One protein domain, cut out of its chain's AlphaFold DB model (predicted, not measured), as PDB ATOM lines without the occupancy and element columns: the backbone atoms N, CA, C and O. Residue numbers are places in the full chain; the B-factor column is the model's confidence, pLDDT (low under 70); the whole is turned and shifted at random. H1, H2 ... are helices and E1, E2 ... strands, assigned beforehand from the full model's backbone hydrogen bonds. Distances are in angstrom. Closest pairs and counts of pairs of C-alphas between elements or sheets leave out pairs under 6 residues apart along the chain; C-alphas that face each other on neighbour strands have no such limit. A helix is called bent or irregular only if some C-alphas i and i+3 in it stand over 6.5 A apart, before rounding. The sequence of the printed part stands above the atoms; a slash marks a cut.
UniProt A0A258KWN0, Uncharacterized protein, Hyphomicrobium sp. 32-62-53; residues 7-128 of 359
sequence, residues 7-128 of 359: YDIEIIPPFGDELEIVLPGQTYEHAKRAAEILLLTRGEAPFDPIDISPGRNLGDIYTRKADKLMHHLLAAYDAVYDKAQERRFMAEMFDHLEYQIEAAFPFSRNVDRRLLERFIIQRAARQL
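What this domain is: This is residues 7 to 128 of the 359 residues of an uncharacterized protein of Hyphomicrobium sp. 32-62-53 (UniProt A0A258KWN0). A two-stranded hairpin, E1 and E2, packs on H1 and on the first part of H2, a long kinked helix; H3 folds back along H2, and H4 packs on H2 away from the strands. The printed part has 122 residues, in order E1 E2 H1 H2 H3 H4, mostly helix, with an antiparallel sheet. It is compact, with a radius of gyration of the C-alphas of 14.3 A, spanning 46 by 33 by 24 A.

Where its parts are: E1 is residues 7 to 11, from C-alpha 7 at (282.585, 415.615, 403.467); E2 is 19 to 24. H1 is 28 to 42, 20.7 A; H2 58 to 86, 36.9 A; H3 91 to 104, 20.4 A; H4 113 to 126, 20.0 A, ending at C-alpha 126 (259.084, 402.880, 395.323). H2 is irregular, C-alphas 64 and 67 being 7.6 A apart, with a kink of 65 degrees near residue 67.

How they stand to each other: Across E1 and E2, N 9 and O 21 are 2.9 A apart, within hydrogen-bond range. H2 touches H4 with residues 71 to 81 alone, closest C-alphas Leu 74 and Leu 115, 5.9 A. H1, H3 and H4 have every O i to N i+4 pair within range, H2 22 of 25.

The domain as a whole: The printed part has no cut; H1 to H2 is a long link. Residues 83 to 91 and 120 to 128 are among those under pLDDT 70.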
ATOM      1  N   TYR A   7     281.352 416.360 403.645       89.19
ATOM      2  CA  TYR A   7     282.585 415.615 403.467       89.19
ATOM      3  C   TYR A   7     283.124 415.908 402.076       89.19
ATOM      4  O   TYR A   7     282.352 415.946 401.116       89.19
ATOM      5  N   ASP A   8     284.429 416.129 401.995       89.75
ATOM      6  CA  ASP A   8     285.153 416.137 400.733       89.75
ATOM      7  C   ASP A   8     285.481 414.684 400.389       89.75
ATOM      8  O   ASP A   8     286.099 413.988 401.200       89.75
ATOM      9  N   ILE A   9     284.946 414.188 399.278       90.44
ATOM     10  CA  ILE A   9     285.081 412.792 398.872       90.44
ATOM     11  C   ILE A   9     286.021 412.724 397.685       90.44
ATOM     12  O   ILE A   9     285.653 413.117 396.579       90.44
ATOM     13  N   GLU A  10     287.184 412.136 397.917       86.94
ATOM     14  CA  GLU A  10     288.146 411.805 396.876       86.94
ATOM     15  C   GLU A  10     287.770 410.464 396.235       86.94
ATOM     16  O   GLU A  10     287.516 409.463 396.921       86.94
ATOM     17  N   ILE A  11     287.725 410.436 394.905       77.12
ATOM     18  CA  ILE A  11     287.559 409.226 394.113       77.12
ATOM     19  C   ILE A  11     288.710 409.107 393.127       77.12
ATOM     20  O   ILE A  11     288.983 410.007 392.337       77.12
ATOM     21  N   ILE A  12     289.325 407.929 393.133       71.81
ATOM     22  CA  ILE A  12     290.340 407.535 392.165       71.81
ATOM     23  C   ILE A  12     289.655 406.609 391.149       71.81
ATOM     24  O   ILE A  12     289.379 405.447 391.478       71.81
ATOM     25  N   PRO A  13     289.291 407.099 389.949       63.59
ATOM     26  CA  PRO A  13     288.735 406.244 388.910       63.59
ATOM     27  C   PRO A  13     289.787 405.225 388.423       63.59
ATOM     28  O   PRO A  13     290.988 405.465 388.527       63.59
ATOM     29  N   PRO A  14     289.369 404.069 387.869       56.75
ATOM     30  CA  PRO A  14     290.300 403.038 387.393       56.75
ATOM     31  C   PRO A  14     291.193 403.511 386.232       56.75
ATOM     32  O   PRO A  14     292.253 402.934 386.003       56.75
ATOM     33  N   PHE A  15     290.765 404.552 385.513       52.47
ATOM     34  CA  PHE A  15     291.522 405.276 384.495       52.47
ATOM     35  C   PHE A  15     291.106 406.749 384.586       52.47
ATOM     36  O   PHE A  15     289.909 407.008 384.512       52.47
ATOM     37  N   GLY A  16     292.045 407.684 384.746       61.62
ATOM     38  CA  GLY A  16     291.746 409.121 384.819       61.62
ATOM     39  C   GLY A  16     292.538 409.856 385.899       61.62
ATOM     40  O   GLY A  16     293.330 409.245 386.617       61.62
ATOM     41  N   ASP A  17     292.318 411.166 385.978       70.00
ATOM     42  CA  ASP A  17     292.855 412.020 387.039       70.00
ATOM     43  C   ASP A  17     292.078 411.798 388.346       70.00
ATOM     44  O   ASP A  17     290.932 411.340 388.335       70.00
ATOM     45  N   GLU A  18     292.692 412.110 389.485       78.94
ATOM     46  CA  GLU A  18     292.011 412.022 390.775       78.94
ATOM     47  C   GLU A  18     290.921 413.103 390.878       78.94
ATOM     48  O   GLU A  18     291.135 414.279 390.553       78.94
ATOM     49  N   LEU A  19     289.733 412.693 391.323       84.69
ATOM     50  CA  LEU A  19     288.524 413.507 391.325       84.69
ATOM     51  C   LEU A  19     288.000 413.718 392.743       84.69
ATOM     52  O   LEU A  19     288.141 412.857 393.606       84.69
ATOM     53  N   GLU A  20     287.315 414.833 392.966       89.19
ATOM     54  CA  GLU A  20     286.671 415.164 394.233       89.19
ATOM     55  C   GLU A  20     285.208 415.580 394.057       89.19
ATOM     56  O   GLU A  20     284.777 416.102 393.019       89.19
ATOM     57  N   ILE A  21     284.424 415.368 395.110       91.56
ATOM     58  CA  ILE A  21     283.083 415.926 395.242       91.56
ATOM     59  C   ILE A  21     282.755 416.189 396.710       91.56
ATOM     60  O   ILE A  21     282.942 415.339 397.579       91.56
ATOM     61  N   VAL A  22     282.178 417.357 396.987       91.50
ATOM     62  CA  VAL A  22     281.691 417.685 398.329       91.50
ATOM     63  C   VAL A  22     280.241 417.239 398.457       91.50
ATOM     64  O   VAL A  22     279.371 417.763 397.759       91.50
ATOM     65  N   LEU A  23     279.964 416.304 399.367       91.75
ATOM     66  CA  LEU A  23     278.615 415.788 399.611       91.75
ATOM     67  C   LEU A  23     278.261 415.775 401.104       91.75
ATOM     68  O   LEU A  23     279.110 415.490 401.953       91.75
ATOM     69  N   PRO A  24     276.995 416.041 401.461       90.25
ATOM     70  CA  PRO A  24     276.517 415.817 402.809       90.25
ATOM     71  C   PRO A  24     276.410 414.324 403.127       90.25
ATOM     72  O   PRO A  24     276.024 413.507 402.294       90.25
ATOM     73  N   GLY A  25     276.666 413.952 404.375       86.94
ATOM     74  CA  GLY A  25     276.535 412.566 404.820       86.94
ATOM     75  C   GLY A  25     276.161 412.455 406.288       86.94
ATOM     76  O   GLY A  25     276.408 413.362 407.080       86.94
ATOM     77  N   GLN A  26     275.565 411.323 406.663       85.06
ATOM     78  CA  GLN A  26     275.466 410.951 408.079       85.06
ATOM     79  C   GLN A  26     276.854 410.588 408.636       85.06
ATOM     80  O   GLN A  26     277.183 410.902 409.782       85.06
ATOM     81  N   THR A  27     277.669 409.974 407.779       87.06
ATOM     82  CA  THR A  27     279.069 409.590 407.973       87.06
ATOM     83  C   THR A  27     279.840 409.839 406.673       87.06
ATOM     84  O   THR A  27     279.226 410.041 405.619       87.06
ATOM     85  N   TYR A  28     281.174 409.784 406.733       85.31
ATOM     86  CA  TYR A  28     282.028 409.843 405.542       85.31
ATOM     87  C   TYR A  28     281.675 408.732 404.542       85.31
ATOM     88  O   TYR A  28     281.424 409.019 403.378       85.31
ATOM     89  N   GLU A  29     281.532 407.487 405.009       86.81
ATOM     90  CA  GLU A  29     281.173 406.339 404.159       86.81
ATOM     91  C   GLU A  29     279.820 406.511 403.456       86.81
ATOM     92  O   GLU A  29     279.669 406.140 402.297       86.81
ATOM     93  N   HIS A  30     278.842 407.139 404.116       87.81
ATOM     94  CA  HIS A  30     277.556 407.443 403.488       87.81
ATOM     95  C   HIS A  30     277.706 408.448 402.332       87.81
ATOM     96  O   HIS A  30     277.114 408.279 401.266       87.81
ATOM     97  N   ALA A  31     278.502 409.504 402.522       86.81
ATOM     98  CA  ALA A  31     278.790 410.466 401.458       86.81
ATOM     99  C   ALA A  31     279.625 409.827 400.333       86.81
ATOM    100  O   ALA A  31     279.304 410.000 399.158       86.81
ATOM    101  N   LYS A  32     280.618 409.003 400.687       88.12
ATOM    102  CA  LYS A  32     281.440 408.242 399.742       88.12
ATOM    103  C   LYS A  32     280.604 407.307 398.878       88.12
ATOM    104  O   LYS A  32     280.736 407.310 397.659       88.12
ATOM    105  N   ARG A  33     279.670 406.572 399.481       86.25
ATOM    106  CA  ARG A  33     278.788 405.664 398.747       86.25
ATOM    107  C   ARG A  33     277.883 406.406 397.766       86.25
ATOM    108  O   ARG A  33     277.676 405.938 396.649       86.25
ATOM    109  N   ALA A  34     277.377 407.581 398.145       88.00
ATOM    110  CA  ALA A  34     276.620 408.437 397.234       88.00
ATOM    111  C   ALA A  34     277.475 408.929 396.053       88.00
ATOM    112  O   ALA A  34     277.000 408.950 394.915       88.00
ATOM    113  N   ALA A  35     278.738 409.267 396.306       86.81
ATOM    114  CA  ALA A  35     279.688 409.648 395.272       86.81
ATOM    115  C   ALA A  35     279.987 408.473 394.316       86.81
ATOM    116  O   ALA A  35     279.876 408.624 393.104       86.81
ATOM    117  N   GLU A  36     280.235 407.265 394.827       84.75
ATOM    118  CA  GLU A  36     280.411 406.057 393.999       84.75
ATOM    119  C   GLU A  36     279.195 405.783 393.096       84.75
ATOM    120  O   GLU A  36     279.344 405.429 391.924       84.75
ATOM    121  N   ILE A  37     277.977 405.988 393.611       86.25
ATOM    122  CA  ILE A  37     276.739 405.856 392.832       86.25
ATOM    123  C   ILE A  37     276.681 406.901 391.710       86.25
ATOM    124  O   ILE A  37     276.295 406.575 390.583       86.25
ATOM    125  N   LEU A  38     277.069 408.146 391.992       85.94
ATOM    126  CA  LEU A  38     277.148 409.203 390.982       85.94
ATOM    127  C   LEU A  38     278.178 408.864 389.902       85.94
ATOM    128  O   LEU A  38     277.850 408.980 388.723       85.94
ATOM    129  N   LEU A  39     279.358 408.363 390.275       83.69
ATOM    130  CA  LEU A  39     280.372 407.926 389.311       83.69
ATOM    131  C   LEU A  39     279.840 406.793 388.422       83.69
ATOM    132  O   LEU A  39     279.941 406.857 387.198       83.69
ATOM    133  N   LEU A  40     279.190 405.789 389.014       83.56
ATOM    134  CA  LEU A  40     278.639 404.643 388.283       83.56
ATOM    135  C   LEU A  40     277.531 405.032 387.288       83.56
ATOM    136  O   LEU A  40     277.336 404.367 386.268       83.56
ATOM    137  N   THR A  41     276.753 406.067 387.601       82.44
ATOM    138  CA  THR A  41     275.547 406.437 386.839       82.44
ATOM    139  C   THR A  41     275.774 407.596 385.878       82.44
ATOM    140  O   THR A  41     275.131 407.651 384.828       82.44
ATOM    141  N   ARG A  42     276.671 408.524 386.220       85.44
ATOM    142  CA  ARG A  42     276.918 409.774 385.490       85.44
ATOM    143  C   ARG A  42     278.356 409.920 384.996       85.44
ATOM    144  O   ARG A  42     278.621 410.895 384.293       85.44
ATOM    145  N   GLY A  43     279.246 408.980 385.313       81.44
ATOM    146  CA  GLY A  43     280.672 409.105 385.022       81.44
ATOM    147  C   GLY A  43     281.303 410.243 385.823       81.44
ATOM    148  O   GLY A  43     280.829 410.586 386.903       81.44
ATOM    149  N   GLU A  44     282.352 410.846 385.275       86.31
ATOM    150  CA  GLU A  44     283.175 411.867 385.945       86.31
ATOM    151  C   GLU A  44     282.538 413.270 385.952       86.31
ATOM    152  O   GLU A  44     282.952 414.149 386.695       86.31
ATOM    153  N   ALA A  45     281.467 413.489 385.180       85.44
ATOM    154  CA  ALA A  45     280.828 414.798 385.006       85.44
ATOM    155  C   ALA A  45     280.394 415.559 386.293       85.44
ATOM    156  O   ALA A  45     280.455 416.798 386.282       85.44
ATOM    157  N   PRO A  46     279.903 414.901 387.368       85.88
ATOM    158  CA  PRO A  46     279.544 415.588 388.607       85.88
ATOM    159  C   PRO A  46     280.745 415.910 389.508       85.88
ATOM    160  O   PRO A  46     280.547 416.617 390.494       85.88
ATOM    161  N   PHE A  47     281.939 415.413 389.185       87.69
ATOM    162  CA  PHE A  47     283.155 415.610 389.964       87.69
ATOM    163  C   PHE A  47     283.998 416.746 389.401       87.69
ATOM    164  O   PHE A  47     283.850 417.143 388.241       87.69
ATOM    165  N   ASP A  48     284.890 417.256 390.238       87.44
ATOM    166  CA  ASP A  48     285.908 418.218 389.847       87.44
ATOM    167  C   ASP A  48     287.304 417.617 390.098       87.44
ATOM    168  O   ASP A  48     287.416 416.661 390.864       87.44
ATOM    169  N   PRO A  49     288.368 418.124 389.455       84.38
ATOM    170  CA  PRO A  49     289.735 417.699 389.760       84.38
ATOM    171  C   PRO A  49     290.093 417.985 391.222       84.38
ATOM    172  O   PRO A  49     289.672 419.021 391.748       84.38
ATOM    173  N   ILE A  50     290.887 417.110 391.850       81.06
ATOM    174  CA  ILE A  50     291.341 417.302 393.237       81.06
ATOM    175  C   ILE A  50     292.026 418.663 393.415       81.06
ATOM    176  O   ILE A  50     292.946 419.031 392.679       81.06
ATOM    177  N   ASP A  51     291.596 419.398 394.440       77.38
ATOM    178  CA  ASP A  51     292.143 420.696 394.819       77.38
ATOM    179  C   ASP A  51     292.701 420.642 396.249       77.38
ATOM    180  O   ASP A  51     291.982 420.727 397.243       77.38
ATOM    181  N   ILE A  52     294.032 420.550 396.338       68.94
ATOM    182  CA  ILE A  52     294.801 420.375 397.585       68.94
ATOM    183  C   ILE A  52     295.041 421.719 398.310       68.94
ATOM    184  O   ILE A  52     295.932 421.852 399.153       68.94
ATOM    185  N   SER A  53     294.285 422.768 397.979       72.81
ATOM    186  CA  SER A  53     294.447 424.075 398.618       72.81
ATOM    187  C   SER A  53     294.111 424.002 400.118       72.81
ATOM    188  O   SER A  53     293.051 423.500 400.488       72.81
ATOM    189  N   PRO A  54     294.953 424.520 401.030       59.59
ATOM    190  CA  PRO A  54     294.624 424.551 402.452       59.59
ATOM    191  C   PRO A  54     293.515 425.578 402.757       59.59
ATOM    192  O   PRO A  54     293.470 426.654 402.167       59.59
ATOM    193  N   GLY A  55     292.636 425.277 403.723       67.38
ATOM    194  CA  GLY A  55     291.628 426.229 404.229       67.38
ATOM    195  C   GLY A  55     290.314 426.307 403.437       67.38
ATOM    196  O   GLY A  55     289.632 427.332 403.473       67.38
ATOM    197  N   ARG A  56     289.936 425.239 402.724       77.69
ATOM    198  CA  ARG A  56     288.710 425.183 401.907       77.69
ATOM    199  C   ARG A  56     287.445 425.232 402.765       77.69
ATOM    200  O   ARG A  56     287.248 424.419 403.666       77.69
ATOM    201  N   ASN A  57     286.539 426.153 402.435       86.12
ATOM    202  CA  ASN A  57     285.202 426.179 403.020       86.12
ATOM    203  C   ASN A  57     284.262 425.257 402.229       86.12
ATOM    204  O   ASN A  57     283.683 425.661 401.216       86.12
ATOM    205  N   LEU A  58     284.081 424.026 402.717       85.88
ATOM    206  CA  LEU A  58     283.202 423.027 402.098       85.88
ATOM    207  C   LEU A  58     281.760 423.529 401.921       85.88
ATOM    208  O   LEU A  58     281.110 423.189 400.934       85.88
ATOM    209  N   GLY A  59     281.265 424.370 402.836       86.50
ATOM    210  CA  GLY A  59     279.919 424.945 402.754       86.50
ATOM    211  C   GLY A  59     279.739 425.861 401.546       86.50
ATOM    212  O   GLY A  59     278.737 425.760 400.831       86.50
ATOM    213  N   ASP A  60     280.730 426.708 401.273       86.38
ATOM    214  CA  ASP A  60     280.709 427.609 400.119       86.38
ATOM    215  C   ASP A  60     280.858 426.833 398.807       86.38
ATOM    216  O   ASP A  60     280.151 427.118 397.838       86.38
ATOM    217  N   ILE A  61     281.738 425.824 398.782       86.81
ATOM    218  CA  ILE A  61     281.937 424.945 397.619       86.81
ATOM    219  C   ILE A  61     280.635 424.212 397.287       86.81
ATOM    220  O   ILE A  61     280.171 424.264 396.145       86.81
ATOM    221  N   TYR A  62     280.011 423.594 398.291       88.19
ATOM    222  CA  TYR A  62     278.754 422.868 398.136       88.19
ATOM    223  C   TYR A  62     277.628 423.781 397.641       88.19
ATOM    224  O   TYR A  62     276.943 423.460 396.671       88.19
ATOM    225  N   THR A  63     277.476 424.963 398.245       86.19
ATOM    226  CA  THR A  63     276.403 425.904 397.886       86.19
ATOM    227  C   THR A  63     276.552 426.426 396.457       86.19
ATOM    228  O   THR A  63     275.565 426.504 395.729       86.19
ATOM    229  N   ARG A  64     277.777 426.744 396.012       87.31
ATOM    230  CA  ARG A  64     278.031 427.192 394.628       87.31
ATOM    231  C   ARG A  64     277.717 426.111 393.596       87.31
ATOM    232  O   ARG A  64     277.299 426.434 392.488       87.31
ATOM    233  N   LYS A  65     277.925 424.841 393.951       86.81
ATOM    234  CA  LYS A  65     277.740 423.694 393.053       86.81
ATOM    235  C   LYS A  65     276.352 423.052 393.163       86.81
ATOM    236  O   LYS A  65     276.037 422.188 392.348       86.81
ATOM    237  N   ALA A  66     275.506 423.488 394.100       83.81
ATOM    238  CA  ALA A  66     274.224 422.856 394.417       83.81
ATOM    239  C   ALA A  66     273.290 422.696 393.203       83.81
ATOM    240  O   ALA A  66     272.705 421.630 393.032       83.81
ATOM    241  N   ASP A  67     273.192 423.703 392.326       83.62
ATOM    242  CA  ASP A  67     272.367 423.618 391.108       83.62
ATOM    243  C   ASP A  67     272.889 422.549 390.132       83.62
ATOM    244  O   ASP A  67     272.116 421.717 389.650       83.62
ATOM    245  N   LYS A  68     274.203 422.520 389.862       88.69
ATOM    246  CA  LYS A  68     274.828 421.507 388.987       88.69
ATOM    247  C   LYS A  68     274.665 420.110 389.595       88.69
ATOM    248  O   LYS A  68     274.254 419.175 388.909       88.69
ATOM    249  N   LEU A  69     274.933 419.984 390.893       89.06
ATOM    250  CA  LEU A  69     274.820 418.733 391.632       89.06
ATOM    251  C   LEU A  69     273.385 418.189 391.618       89.06
ATOM    252  O   LEU A  69     273.193 417.008 391.339       89.06
ATOM    253  N   MET A  70     272.377 419.039 391.838       87.88
ATOM    254  CA  MET A  70     270.967 418.641 391.819       87.88
ATOM    255  C   MET A  70     270.563 418.006 390.481       87.88
ATOM    256  O   MET A  70     269.900 416.970 390.462       87.88
ATOM    257  N   HIS A  71     271.011 418.567 389.354       90.19
ATOM    258  CA  HIS A  71     270.747 417.983 388.036       90.19
ATOM    259  C   HIS A  71     271.370 416.591 387.886       90.19
ATOM    260  O   HIS A  71     270.716 415.670 387.393       90.19
ATOM    261  N   HIS A  72     272.617 416.416 388.331       91.31
ATOM    262  CA  HIS A  72     273.285 415.117 388.274       91.31
ATOM    263  C   HIS A  72     272.645 414.087 389.204       91.31
ATOM    264  O   HIS A  72     272.508 412.935 388.801       91.31
ATOM    265  N   LEU A  73     272.203 414.493 390.394       89.38
ATOM    266  CA  LEU A  73     271.514 413.627 391.347       89.38
ATOM    267  C   LEU A  73     270.161 413.144 390.811       89.38
ATOM    268  O   LEU A  73     269.874 411.950 390.871       89.38
ATOM    269  N   LEU A  74     269.352 414.037 390.234       87.50
ATOM    270  CA  LEU A  74     268.064 413.657 389.642       87.50
ATOM    271  C   LEU A  74     268.247 412.755 388.414       87.50
ATOM    272  O   LEU A  74     267.532 411.768 388.258       87.50
ATOM    273  N   ALA A  75     269.238 413.043 387.565       86.94
ATOM    274  CA  ALA A  75     269.553 412.199 386.414       86.94
ATOM    275  C   ALA A  75     270.138 410.832 386.822       86.94
ATOM    276  O   ALA A  75     269.881 409.828 386.159       86.94
ATOM    277  N   ALA A  76     270.924 410.778 387.903       86.94
ATOM    278  CA  ALA A  76     271.402 409.527 388.486       86.94
ATOM    279  C   ALA A  76     270.231 408.697 389.022       86.94
ATOM    280  O   ALA A  76     270.172 407.496 388.775       86.94
ATOM    281  N   TYR A  77     269.273 409.342 389.692       85.75
ATOM    282  CA  TYR A  77     268.073 408.689 390.206       85.75
ATOM    283  C   TYR A  77     267.228 408.065 389.083       85.75
ATOM    284  O   TYR A  77     266.853 406.900 389.201       85.75
ATOM    285  N   ASP A  78     267.018 408.782 387.971       85.50
ATOM    286  CA  ASP A  78     266.323 408.268 386.772       85.50
ATOM    287  C   ASP A  78     267.047 407.028 386.202       85.50
ATOM    288  O   ASP A  78     266.449 405.973 385.998       85.50
ATOM    289  N   ALA A  79     268.377 407.100 386.061       83.88
ATOM    290  CA  ALA A  79     269.188 405.996 385.542       83.88
ATOM    291  C   ALA A  79     269.203 404.758 386.461       83.88
ATOM    292  O   ALA A  79     269.212 403.620 385.979       83.88
ATOM    293  N   VAL A  80     269.223 404.953 387.784       80.00
ATOM    294  CA  VAL A  80     269.095 403.857 388.759       80.00
ATOM    295  C   VAL A  80     267.693 403.267 388.698       80.00
ATOM    296  O   VAL A  80     267.560 402.047 388.753       80.00
ATOM    297  N   TYR A  81     266.659 404.095 388.538       76.69
ATOM    298  CA  TYR A  81     265.279 403.638 388.404       76.69
ATOM    299  C   TYR A  81     265.082 402.729 387.193       76.69
ATOM    300  O   TYR A  81     264.558 401.624 387.354       76.69
ATOM    301  N   ASP A  82     265.584 403.128 386.025       73.69
ATOM    302  CA  ASP A  82     265.515 402.319 384.805       73.69
ATOM    303  C   ASP A  82     266.243 400.973 384.975       73.69
ATOM    304  O   ASP A  82     265.672 399.912 384.717       73.69
ATOM    305  N   LYS A  83     267.466 400.978 385.522       67.25
ATOM    306  CA  LYS A  83     268.249 399.745 385.754       67.25
ATOM    307  C   LYS A  83     267.689 398.863 386.880       67.25
ATOM    308  O   LYS A  83     267.840 397.642 386.845       67.25
ATOM    309  N   ALA A  84     267.031 399.440 387.883       59.72
ATOM    310  CA  ALA A  84     266.389 398.701 388.973       59.72
ATOM    311  C   ALA A  84     265.136 397.938 388.514       59.72
ATOM    312  O   ALA A  84     264.728 396.966 389.159       59.72
ATOM    313  N   GLN A  85     264.528 398.329 387.386       55.09
ATOM    314  CA  GLN A  85     263.499 397.502 386.754       55.09
ATOM    315  C   GLN A  85     264.068 396.162 386.271       55.09
ATOM    316  O   GLN A  85     263.353 395.159 386.305       55.09
ATOM    317  N   GLU A  86     265.354 396.129 385.918       47.47
ATOM    318  CA  GLU A  86     266.057 394.948 385.414       47.47
ATOM    319  C   GLU A  86     266.737 394.126 386.524       47.47
ATOM    320  O   GLU A  86     266.910 392.916 386.373       47.47
ATOM    321  N   ARG A  87     267.123 394.742 387.656       46.41
ATOM    322  CA  ARG A  87     267.879 394.076 388.738       46.41
ATOM    323  C   ARG A  87     267.345 394.433 390.131       46.41
ATOM    324  O   ARG A  87     267.276 395.596 390.508       46.41
ATOM    325  N   ARG A  88     267.025 393.411 390.942       50.31
ATOM    326  CA  ARG A  88     266.408 393.530 392.287       50.31
ATOM    327  C   ARG A  88     267.297 394.149 393.387       50.31
ATOM    328  O   ARG A  88     266.808 394.355 394.490       50.31
ATOM    329  N   PHE A  89     268.561 394.473 393.116       52.62
ATOM    330  CA  PHE A  89     269.555 394.867 394.128       52.62
ATOM    331  C   PHE A  89     269.976 396.343 394.033       52.62
ATOM    332  O   PHE A  89     271.159 396.639 393.937       52.62
ATOM    333  N   MET A  90     269.014 397.272 394.037       63.47
ATOM    334  CA  MET A  90     269.305 398.716 393.919       63.47
ATOM    335  C   MET A  90     268.686 399.570 395.041       63.47
ATOM    336  O   MET A  90     268.790 400.790 394.991       63.47
ATOM    337  N   ALA A  91     268.043 398.963 396.049       67.25
ATOM    338  CA  ALA A  91     267.318 399.688 397.103       67.25
ATOM    339  C   ALA A  91     268.213 400.679 397.869       67.25
ATOM    340  O   ALA A  91     267.869 401.854 397.958       67.25
ATOM    341  N   GLU A  92     269.396 400.228 398.296       73.06
ATOM    342  CA  GLU A  92     270.370 401.063 399.010       73.06
ATOM    343  C   GLU A  92     270.850 402.258 398.176       73.06
ATOM    344  O   GLU A  92     271.125 403.322 398.725       73.06
ATOM    345  N   MET A  93     270.939 402.123 396.847       79.94
ATOM    346  CA  MET A  93     271.421 403.213 395.990       79.94
ATOM    347  C   MET A  93     270.466 404.400 395.993       79.94
ATOM    348  O   MET A  93     270.893 405.554 395.968       79.94
ATOM    349  N   PHE A  94     269.170 404.121 396.040       81.75
ATOM    350  CA  PHE A  94     268.193 405.185 396.095       81.75
ATOM    351  C   PHE A  94     268.161 405.880 397.451       81.75
ATOM    352  O   PHE A  94     267.989 407.088 397.465       81.75
ATOM    353  N   ASP A  95     268.360 405.172 398.564       83.88
ATOM    354  CA  ASP A  95     268.386 405.807 399.889       83.88
ATOM    355  C   ASP A  95     269.499 406.864 399.961       83.88
ATOM    356  O   ASP A  95     269.285 407.986 400.427       83.88
ATOM    357  N   HIS A  96     270.667 406.540 399.395       84.75
ATOM    358  CA  HIS A  96     271.783 407.473 399.281       84.75
ATOM    359  C   HIS A  96     271.440 408.659 398.368       84.75
ATOM    360  O   HIS A  96     271.680 409.802 398.748       84.75
ATOM    361  N   LEU A  97     270.846 408.420 397.192       85.94
ATOM    362  CA  LEU A  97     270.466 409.494 396.264       85.94
ATOM    363  C   LEU A  97     269.345 410.391 396.812       85.94
ATOM    364  O   LEU A  97     269.443 411.609 396.698       85.94
ATOM    365  N   GLU A  98     268.310 409.824 397.436       88.38
ATOM    366  CA  GLU A  98     267.211 410.576 398.058       88.38
ATOM    367  C   GLU A  98     267.738 411.492 399.159       88.38
ATOM    368  O   GLU A  98     267.365 412.662 399.198       88.38
ATOM    369  N   TYR A  99     268.658 410.998 399.994       86.94
ATOM    370  CA  TYR A  99     269.303 411.819 401.014       86.94
ATOM    371  C   TYR A  99     270.064 413.004 400.403       86.94
ATOM    372  O   TYR A  99     269.927 414.134 400.874       86.94
ATOM    373  N   GLN A 100     270.850 412.773 399.343       88.06
ATOM    374  CA  GLN A 100     271.594 413.852 398.680       88.06
ATOM    375  C   GLN A 100     270.661 414.886 398.039       88.06
ATOM    376  O   GLN A 100     270.900 416.088 398.152       88.06
ATOM    377  N   ILE A 101     269.582 414.431 397.394       83.44
ATOM    378  CA  ILE A 101     268.576 415.293 396.760       83.44
ATOM    379  C   ILE A 101     267.865 416.147 397.821       83.44
ATOM    380  O   ILE A 101     267.761 417.365 397.672       83.44
ATOM    381  N   GLU A 102     267.438 415.544 398.933       84.19
ATOM    382  CA  GLU A 102     266.833 416.259 400.064       84.19
ATOM    383  C   GLU A 102     267.760 417.311 400.670       84.19
ATOM    384  O   GLU A 102     267.319 418.420 400.980       84.19
ATOM    385  N   ALA A 103     269.045 416.985 400.802       82.62
ATOM    386  CA  ALA A 103     270.039 417.903 401.336       82.62
ATOM    387  C   ALA A 103     270.366 419.060 400.375       82.62
ATOM    388  O   ALA A 103     270.629 420.169 400.841       82.62
ATOM    389  N   ALA A 104     270.307 418.832 399.060       80.69
ATOM    390  CA  ALA A 104     270.605 419.837 398.041       80.69
ATOM    391  C   ALA A 104     269.430 420.796 397.762       80.69
ATOM    392  O   ALA A 104     269.659 421.939 397.357       80.69
ATOM    393  N   PHE A 105     268.177 420.380 398.002       74.75
ATOM    394  CA  PHE A 105     266.973 421.177 397.703       74.75
ATOM    395  C   PHE A 105     266.988 422.610 398.261       74.75
ATOM    396  O   PHE A 105     266.652 423.524 397.513       74.75
ATOM    397  N   PRO A 106     267.375 422.860 399.529       78.62
ATOM    398  CA  PRO A 106     267.386 424.215 400.087       78.62
ATOM    399  C   PRO A 106     268.411 425.155 399.438       78.62
ATOM    400  O   PRO A 106     268.299 426.371 399.587       78.62
ATOM    401  N   PHE A 107     269.418 424.603 398.755       77.00
ATOM    402  CA  PHE A 107     270.532 425.348 398.163       77.00
ATOM    403  C   PHE A 107     270.405 425.481 396.644       77.00
ATOM    404  O   PHE A 107     271.051 426.348 396.059       77.00
ATOM    405  N   SER A 108     269.552 424.669 396.016       76.69
ATOM    406  CA  SER A 108     269.301 424.728 394.581       76.69
ATOM    407  C   SER A 108     268.131 425.657 394.253       76.69
ATOM    408  O   SER A 108     267.044 425.558 394.820       76.69
ATOM    409  N   ARG A 109     268.364 426.589 393.330       72.69
ATOM    410  CA  ARG A 109     267.376 427.577 392.868       72.69
ATOM    411  C   ARG A 109     266.870 427.269 391.468       72.69
ATOM    412  O   ARG A 109     265.734 427.614 391.152       72.69
ATOM    413  N   ASN A 110     267.695 426.622 390.648       73.44
ATOM    414  CA  ASN A 110     267.373 426.278 389.272       73.44
ATOM    415  C   ASN A 110     267.453 424.764 389.108       73.44
ATOM    416  O   ASN A 110     268.542 424.200 389.068       73.44
ATOM    417  N   VAL A 111     266.293 424.116 389.002       71.06
ATOM    418  CA  VAL A 111     266.178 422.663 388.831       71.06
ATOM    419  C   VAL A 111     265.376 422.374 387.572       71.06
ATOM    420  O   VAL A 111     264.320 422.976 387.361       71.06
ATOM    421  N   ASP A 112     265.847 421.439 386.745       74.31
ATOM    422  CA  ASP A 112     265.059 420.930 385.625       74.31
ATOM    423  C   ASP A 112     263.752 420.309 386.137       74.31
ATOM    424  O   ASP A 112     263.721 419.259 386.788       74.31
ATOM    425  N   ARG A 113     262.648 420.979 385.806       69.81
ATOM    426  CA  ARG A 113     261.299 420.606 386.221       69.81
ATOM    427  C   ARG A 113     260.916 419.194 385.776       69.81
ATOM    428  O   ARG A 113     260.225 418.509 386.523       69.81
ATOM    429  N   ARG A 114     261.369 418.738 384.604       67.88
ATOM    430  CA  ARG A 114     261.031 417.399 384.092       67.88
ATOM    431  C   ARG A 114     261.704 416.305 384.911       67.88
ATOM    432  O   ARG A 114     261.070 415.300 385.223       67.88
ATOM    433  N   LEU A 115     262.971 416.507 385.272       69.62
ATOM    434  CA  LEU A 115     263.717 415.574 386.118       69.62
ATOM    435  C   LEU A 115     263.155 415.546 387.543       69.62
ATOM    436  O   LEU A 115     263.018 414.476 388.133       69.62
ATOM    437  N   LEU A 116     262.754 416.705 388.068       68.81
ATOM    438  CA  LEU A 116     262.106 416.808 389.372       68.81
ATOM    439  C   LEU A 116     260.741 416.097 389.411       68.81
ATOM    440  O   LEU A 116     260.467 415.342 390.341       68.81
ATOM    441  N   GLU A 117     259.893 416.307 388.400       64.38
ATOM    442  CA  GLU A 117     258.591 415.635 388.284       64.38
ATOM    443  C   GLU A 117     258.757 414.109 388.189       64.38
ATOM    444  O   GLU A 117     258.076 413.372 388.905       64.38
ATOM    445  N   ARG A 118     259.719 413.622 387.388       69.44
ATOM    446  CA  ARG A 118     260.044 412.186 387.307       69.44
ATOM    447  C   ARG A 118     260.502 411.613 388.643       69.44
ATOM    448  O   ARG A 118     259.982 410.580 389.056       69.44
ATOM    449  N   PHE A 119     261.414 412.295 389.333       72.56
ATOM    450  CA  PHE A 119     261.896 411.880 390.650       72.56
ATOM    451  C   PHE A 119     260.745 411.704 391.650       72.56
ATOM    452  O   PHE A 119     260.668 410.672 392.318       72.56
ATOM    453  N   ILE A 120     259.813 412.663 391.722       66.69
ATOM    454  CA  ILE A 120     258.660 412.596 392.634       66.69
ATOM    455  C   ILE A 120     257.797 411.362 392.336       66.69
ATOM    456  O   ILE A 120     257.443 410.623 393.259       66.69
ATOM    457  N   ILE A 121     257.498 411.110 391.059       62.72
ATOM    458  CA  ILE A 121     256.694 409.958 390.622       62.72
ATOM    459  C   ILE A 121     257.398 408.641 390.974       62.72
ATOM    460  O   ILE A 121     256.801 407.747 391.573       62.72
ATOM    461  N   GLN A 122     258.684 408.523 390.644       68.69
ATOM    462  CA  GLN A 122     259.478 407.313 390.866       68.69
ATOM    463  C   GLN A 122     259.684 407.014 392.354       68.69
ATOM    464  O   GLN A 122     259.616 405.859 392.780       68.69
ATOM    465  N   ARG A 123     259.907 408.049 393.169       66.50
ATOM    466  CA  ARG A 123     260.006 407.935 394.627       66.50
ATOM    467  C   ARG A 123     258.693 407.465 395.244       66.50
ATOM    468  O   ARG A 123     258.695 406.520 396.031       66.50
ATOM    469  N   ALA A 124     257.571 408.060 394.839       58.81
ATOM    470  CA  ALA A 124     256.248 407.629 395.285       58.81
ATOM    471  C   ALA A 124     255.967 406.168 394.898       58.81
ATOM    472  O   ALA A 124     255.471 405.400 395.718       58.81
ATOM    473  N   ALA A 125     256.353 405.759 393.685       61.28
ATOM    474  CA  ALA A 125     256.200 404.385 393.216       61.28
ATOM    475  C   ALA A 125     257.024 403.372 394.033       61.28
ATOM    476  O   ALA A 125     256.564 402.254 394.258       61.28
ATOM    477  N   ARG A 126     258.218 403.751 394.508       66.31
ATOM    478  CA  ARG A 126     259.084 402.880 395.323       66.31
ATOM    479  C   ARG A 126     258.655 402.750 396.781       66.31
ATOM    480  O   ARG A 126     258.948 401.734 397.398       66.31
ATOM    481  N   GLN A 127     257.956 403.743 397.322       57.88
ATOM    482  CA  GLN A 127     257.421 403.698 398.688       57.88
ATOM    483  C   GLN A 127     256.103 402.908 398.788       57.88
ATOM    484  O   GLN A 127     255.546 402.752 399.878       57.88
ATOM    485  N   LEU A 128     255.596 402.385 397.665       48.81
ATOM    486  CA  LEU A 128     254.470 401.456 397.653       48.81
ATOM    487  C   LEU A 128     254.911 400.090 398.222       48.81
ATOM    488  O   LEU A 128     255.936 399.566 397.795       48.81
TER     489      LEU A 128